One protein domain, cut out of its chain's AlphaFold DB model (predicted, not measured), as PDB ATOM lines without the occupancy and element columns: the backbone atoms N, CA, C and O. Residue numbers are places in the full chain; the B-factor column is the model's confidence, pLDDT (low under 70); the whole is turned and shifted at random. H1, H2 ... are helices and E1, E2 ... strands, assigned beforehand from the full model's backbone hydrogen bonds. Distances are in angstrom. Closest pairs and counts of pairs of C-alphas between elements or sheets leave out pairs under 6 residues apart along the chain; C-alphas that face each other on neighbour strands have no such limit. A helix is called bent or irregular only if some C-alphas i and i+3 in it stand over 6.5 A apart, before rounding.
ATOM      1  N   LEU A 172     227.368   4.357 -35.674       77.06
ATOM      2  CA  LEU A 172     227.567   5.090 -36.931       77.06
ATOM      3  C   LEU A 172     227.875   6.580 -36.700       77.06
ATOM      4  O   LEU A 172     228.642   7.172 -37.458       77.06
ATOM      5  N   ALA A 173     227.303   7.181 -35.652       75.06
ATOM      6  CA  ALA A 173     227.571   8.568 -35.279       75.06
ATOM      7  C   ALA A 173     229.016   8.753 -34.785       75.06
ATOM      8  O   ALA A 173     229.698   9.671 -35.236       75.06
ATOM      9  N   GLU A 174     229.512   7.848 -33.934       79.56
ATOM     10  CA  GLU A 174     230.904   7.852 -33.459       79.56
ATOM     11  C   GLU A 174     231.904   7.635 -34.596       79.56
ATOM     12  O   GLU A 174     232.920   8.330 -34.675       79.56
ATOM     13  N   MET A 175     231.609   6.702 -35.507       85.12
ATOM     14  CA  MET A 175     232.449   6.454 -36.678       85.12
ATOM     15  C   MET A 175     232.555   7.712 -37.551       85.12
ATOM     16  O   MET A 175     233.657   8.119 -37.918       85.12
ATOM     17  N   ARG A 176     231.425   8.374 -37.835       75.19
ATOM     18  CA  ARG A 176     231.404   9.626 -38.609       75.19
ATOM     19  C   ARG A 176     232.133  10.757 -37.892       75.19
ATOM     20  O   ARG A 176     232.905  11.463 -38.529       75.19
ATOM     21  N   ALA A 177     231.963  10.903 -36.580       71.75
ATOM     22  CA  ALA A 177     232.671  11.918 -35.803       71.75
ATOM     23  C   ALA A 177     234.204  11.751 -35.885       71.75
ATOM     24  O   ALA A 177     234.922  12.742 -36.048       71.75
ATOM     25  N   ARG A 178     234.709  10.507 -35.847       79.88
ATOM     26  CA  ARG A 178     236.141  10.207 -36.042       79.88
ATOM     27  C   ARG A 178     236.623  10.585 -37.438       79.88
ATOM     28  O   ARG A 178     237.605  11.312 -37.550       79.88
ATOM     29  N   ILE A 179     235.900  10.166 -38.476       78.94
ATOM     30  CA  ILE A 179     236.213  10.526 -39.867       78.94
ATOM     31  C   ILE A 179     236.243  12.050 -40.032       78.94
ATOM     32  O   ILE A 179     237.152  12.579 -40.656       78.94
ATOM     33  N   ASN A 180     235.307  12.771 -39.415       69.31
ATOM     34  CA  ASN A 180     235.212  14.229 -39.518       69.31
ATOM     35  C   ASN A 180     236.319  14.960 -38.744       69.31
ATOM     36  O   ASN A 180     236.718  16.061 -39.128       69.31
ATOM     37  N   THR A 181     236.829  14.339 -37.676       71.25
ATOM     38  CA  THR A 181     237.998  14.822 -36.932       71.25
ATOM     39  C   THR A 181     239.268  14.654 -37.764       71.25
ATOM     40  O   THR A 181     240.035  15.606 -37.889       71.25
ATOM     41  N   GLU A 182     239.465  13.492 -38.398       76.19
ATOM     42  CA  GLU A 182     240.621  13.255 -39.274       76.19
ATOM     43  C   GLU A 182     240.546  14.039 -40.593       76.19
ATOM     44  O   GLU A 182     241.566  14.517 -41.084       76.19
ATOM     45  N   ALA A 183     239.343  14.262 -41.129       73.31
ATOM     46  CA  ALA A 183     239.104  15.072 -42.327       73.31
ATOM     47  C   ALA A 183     239.264  16.588 -42.090       73.31
ATOM     48  O   ALA A 183     239.148  17.381 -43.022       73.31
ATOM     49  N   GLY A 184     239.561  17.012 -40.858       68.69
ATOM     50  CA  GLY A 184     240.162  18.317 -40.602       68.69
ATOM     51  C   GLY A 184     239.216  19.513 -40.504       68.69
ATOM     52  O   GLY A 184     239.724  20.632 -40.499       68.69
ATOM     53  N   LYS A 185     237.892  19.321 -40.381       80.19
ATOM     54  CA  LYS A 185     236.946  20.281 -39.759       80.19
ATOM     55  C   LYS A 185     235.527  19.711 -39.749       80.19
ATOM     56  O   LYS A 185     234.868  19.614 -40.786       80.19
ATOM     57  N   ALA A 186     235.028  19.399 -38.555       86.50
ATOM     58  CA  ALA A 186     233.613  19.120 -38.352       86.50
ATOM     59  C   ALA A 186     232.761  20.303 -38.845       86.50
ATOM     60  O   ALA A 186     233.122  21.468 -38.662       86.50
ATOM     61  N   CYS A 187     231.621  20.010 -39.468       90.19
ATOM     62  CA  CYS A 187     230.676  21.038 -39.881       90.19
ATOM     63  C   CYS A 187     230.209  21.833 -38.654       90.19
ATOM     64  O   CYS A 187     229.583  21.264 -37.759       90.19
ATOM     65  N   GLY A 188     230.472  23.143 -38.626       88.50
ATOM     66  CA  GLY A 188     230.113  24.005 -37.495       88.50
ATOM     67  C   GLY A 188     228.609  24.060 -37.209       88.50
ATOM     68  O   GLY A 188     228.217  24.254 -36.064       88.50
ATOM     69  N   SER A 189     227.759  23.827 -38.215       93.06
ATOM     70  CA  SER A 189     226.298  23.863 -38.057       93.06
ATOM     71  C   SER A 189     225.722  22.639 -37.345       93.06
ATOM     72  O   SER A 189     224.716  22.765 -36.659       93.06
ATOM     73  N   CYS A 190     226.322  21.455 -37.515       92.25
ATOM     74  CA  CYS A 190     225.843  20.218 -36.882       92.25
ATOM     75  C   CYS A 190     226.871  19.573 -35.943       92.25
ATOM     76  O   CYS A 190     226.689  18.433 -35.535       92.25
ATOM     77  N   GLY A 191     227.995  20.235 -35.660       88.69
ATOM     78  CA  GLY A 191     229.051  19.699 -34.797       88.69
ATOM     79  C   GLY A 191     229.640  18.364 -35.267       88.69
ATOM     80  O   GLY A 191     230.127  17.591 -34.453       88.69
ATOM     81  N   GLY A 192     229.570  18.054 -36.566       88.19
ATOM     82  CA  GLY A 192     230.109  16.801 -37.104       88.19
ATOM     83  C   GLY A 192     229.145  15.616 -37.192       88.19
ATOM     84  O   GLY A 192     229.539  14.572 -37.700       88.19
ATOM     85  N   THR A 193     227.888  15.739 -36.764       90.31
ATOM     86  CA  THR A 193     226.937  14.606 -36.766       90.31
ATOM     87  C   THR A 193     226.321  14.297 -38.137       90.31
ATOM     88  O   THR A 193     225.799  13.203 -38.351       90.31
ATOM     89  N   GLY A 194     226.338  15.259 -39.066       91.88
ATOM     90  CA  GLY A 194     225.655  15.173 -40.362       91.88
ATOM     91  C   GLY A 194     224.147  15.457 -40.303       91.88
ATOM     92  O   GLY A 194     223.475  15.430 -41.329       91.88
ATOM     93  N   GLY A 195     223.584  15.771 -39.137       94.88
ATOM     94  CA  GLY A 195     222.150  16.020 -38.985       94.88
ATOM     95  C   GLY A 195     221.695  16.025 -37.533       94.88
ATOM     96  O   GLY A 195     222.513  16.022 -36.615       94.88
ATOM     97  N   THR A 196     220.385  16.056 -37.326       95.62
ATOM     98  CA  THR A 196     219.779  16.010 -35.996       95.62
ATOM     99  C   THR A 196     218.585  15.069 -35.982       95.62
ATOM    100  O   THR A 196     217.817  15.008 -36.944       95.62
ATOM    101  N   THR A 197     218.430  14.323 -34.893       95.94
ATOM    102  CA  THR A 197     217.226  13.532 -34.641       95.94
ATOM    103  C   THR A 197     216.228  14.417 -33.917       95.94
ATOM    104  O   THR A 197     216.523  14.915 -32.833       95.94
ATOM    105  N   VAL A 198     215.044  14.586 -34.495       95.44
ATOM    106  CA  VAL A 198     213.923  15.250 -33.834       95.44
ATOM    107  C   VAL A 198     212.957  14.177 -33.370       95.44
ATOM    108  O   VAL A 198     212.547  13.306 -34.140       95.44
ATOM    109  N   ASP A 199     212.631  14.236 -32.090       94.31
ATOM    110  CA  ASP A 199     211.570  13.434 -31.518       94.31
ATOM    111  C   ASP A 199     210.233  14.131 -31.798       94.31
ATOM    112  O   ASP A 199     210.013  15.263 -31.372       94.31
ATOM    113  N   SER A 200     209.379  13.476 -32.578       92.38
ATOM    114  CA  SER A 200     208.026  13.924 -32.904       92.38
ATOM    115  C   SER A 200     206.989  13.005 -32.254       92.38
ATOM    116  O   SER A 200     205.987  12.661 -32.882       92.38
ATOM    117  N   SER A 201     207.284  12.517 -31.044       92.69
ATOM    118  CA  SER A 201     206.356  11.714 -30.252       92.69
ATOM    119  C   SER A 201     205.084  12.501 -29.945       92.69
ATOM    120  O   SER A 201     205.127  13.519 -29.259       92.69
ATOM    121  N   THR A 209     212.482  11.193 -36.112       95.88
ATOM    122  CA  THR A 209     212.740  11.566 -37.505       95.88
ATOM    123  C   THR A 209     214.132  12.169 -37.614       95.88
ATOM    124  O   THR A 209     214.501  13.067 -36.858       95.88
ATOM    125  N   TRP A 210     214.928  11.670 -38.558       94.56
ATOM    126  CA  TRP A 210     216.256  12.204 -38.841       94.56
ATOM    127  C   TRP A 210     216.182  13.345 -39.859       94.56
ATOM    128  O   TRP A 210     215.683  13.159 -40.969       94.56
ATOM    129  N   TYR A 211     216.741  14.502 -39.509       96.25
ATOM    130  CA  TYR A 211     216.884  15.653 -40.396       96.25
ATOM    131  C   TYR A 211     218.346  15.838 -40.781       96.25
ATOM    132  O   TYR A 211     219.213  16.097 -39.947       96.25
ATOM    133  N   THR A 212     218.620  15.725 -42.077       96.06
ATOM    134  CA  THR A 212     219.972  15.860 -42.621       96.06
ATOM    135  C   THR A 212     220.438  17.315 -42.548       96.06
ATOM    136  O   THR A 212     219.709  18.229 -42.927       96.06
ATOM    137  N   CYS A 213     221.671  17.549 -42.089       95.19
ATOM    138  CA  CYS A 213     222.247  18.890 -42.047       95.19
ATOM    139  C   CYS A 213     222.506  19.393 -43.472       95.19
ATOM    140  O   CYS A 213     223.327  18.835 -44.204       95.19
ATOM    141  N   THR A 214     221.830  20.473 -43.852       95.75
ATOM    142  CA  THR A 214     221.925  21.066 -45.191       95.75
ATOM    143  C   THR A 214     223.289  21.695 -45.460       95.75
ATOM    144  O   THR A 214     223.809  21.547 -46.562       95.75
ATOM    145  N   ALA A 215     223.918  22.309 -44.451       93.12
ATOM    146  CA  ALA A 215     225.219  22.971 -44.589       93.12
ATOM    147  C   ALA A 215     226.335  22.019 -45.059       93.12
ATOM    148  O   ALA A 215     227.148  22.382 -45.903       93.12
ATOM    149  N   CYS A 216     226.350  20.779 -44.560       91.81
ATOM    150  CA  CYS A 216     227.319  19.757 -44.974       91.81
ATOM    151  C   CYS A 216     226.745  18.699 -45.930       91.81
ATOM    152  O   CYS A 216     227.455  17.769 -46.323       91.81
ATOM    153  N   GLY A 217     225.459  18.799 -46.285       92.19
ATOM    154  CA  GLY A 217     224.740  17.790 -47.067       92.19
ATOM    155  C   GLY A 217     224.766  16.394 -46.438       92.19
ATOM    156  O   GLY A 217     224.883  15.408 -47.158       92.19
ATOM    157  N   GLY A 218     224.738  16.305 -45.108       91.25
ATOM    158  CA  GLY A 218     224.725  15.027 -44.390       91.25
ATOM    159  C   GLY A 218     226.078  14.395 -44.084       91.25
ATOM    160  O   GLY A 218     226.130  13.425 -43.333       91.25
ATOM    161  N   SER A 219     227.173  14.939 -44.616       88.38
ATOM    162  CA  SER A 219     228.513  14.368 -44.407       88.38
ATOM    163  C   SER A 219     229.053  14.585 -42.989       88.38
ATOM    164  O   SER A 219     229.829  13.781 -42.482       88.38
ATOM    165  N   GLY A 220     228.647  15.679 -42.338       87.00
ATOM    166  CA  GLY A 220     229.220  16.132 -41.072       87.00
ATOM    167  C   GLY A 220     230.593  16.808 -41.214       87.00
ATOM    168  O   GLY A 220     231.119  17.302 -40.221       87.00
ATOM    169  N   VAL A 221     231.147  16.931 -42.421       88.06
ATOM    170  CA  VAL A 221     232.383  17.690 -42.688       88.06
ATOM    171  C   VAL A 221     232.022  19.086 -43.196       88.06
ATOM    172  O   VAL A 221     231.019  19.257 -43.893       88.06
ATOM    173  N   ALA A 222     232.798  20.106 -42.826       83.81
ATOM    174  CA  ALA A 222     232.678  21.422 -43.447       83.81
ATOM    175  C   ALA A 222     232.928  21.307 -44.963       83.81
ATOM    176  O   ALA A 222     233.906  20.690 -45.380       83.81
ATOM    177  N   ARG A 223     232.018  21.863 -45.766       77.88
ATOM    178  CA  ARG A 223     232.204  22.009 -47.214       77.88
ATOM    179  C   ARG A 223     233.007  23.261 -47.530       77.88
ATOM    180  O   ARG A 223     232.889  24.230 -46.746       77.88
TER     181      ARG A 223
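This is residues 172 to 201 and 209 to 223 of the 223 residues of an uncharacterized protein of Streptomyces kasugaensis (UniProt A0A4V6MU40). A small ribbon of two antiparallel strands, E1 and E2, makes one end of an elongated domain, and the single helix, H1, lies toward the other end, with loops between them. From the far end of H1, residues 183 to 194 fold back to the ribbon, and residues 213 to 223 lead away from E2 toward the half of the domain where H1 lies. The printed part has 45 residues, with one named helix and two named strands in the order H1, E1, E2, and under half of its residues are in named elements; the class is mixed, helices and strands. The whole is compact, with a radius of gyration of the C-alphas of 10.3 A, and its C-alphas span 36 by 19 by 12 A.

Look first at the sheet of two strands, E1, residues 195 to 199, and E2, residues 209 to 212. They are antiparallel neighbours, with 160 degrees between their N-to-C directions. Among the C-alphas that face each other, you will find those of Gly 195 and Thr 212 at 4.2 A and those of Val 198 and Thr 209 at 5.3 A. Across the pair, N 196 and O 211 are within hydrogen-bond range at 2.9 A, and so are N 211 and O 196 at 2.8 A. Now go to the helix H1, residues 172 to 182, which is apart from E2. In H1 every O i to N i+4 pair is within hydrogen-bond range, and the helix is not bent.

Find C-alpha 195 at (222.150, 16.020, -38.985); from there E1 runs 13.2 A to C-alpha 199 at (211.570, 13.434, -31.518). After the cut, E2 begins at C-alpha 209 and runs 9.8 A to C-alpha 212 at (219.972, 15.860, -42.621). Go back to the first printed residue, Leu 172, with its C-alpha at (227.567, 5.090, -36.931); from there H1 runs 15.6 A to Glu 182.

The two C-alphas farthest apart are those of Gly 184 and Ser 201, 36.0 A from each other. The link from H1 to E1, residues 183 to 194, is long, with 12 residues. Residues 202 to 208 are not printed, and C-alphas 201 and 209 are 9.7 A apart across this cut, which falls in the link from E1 to E2. The printed part ends at Arg 223, the chain's last residue. Read the B-factor column for the model's confidence: the mean pLDDT of the printed part is 86.7, that of H1 is 76, and residues 180 and 184 are under 70.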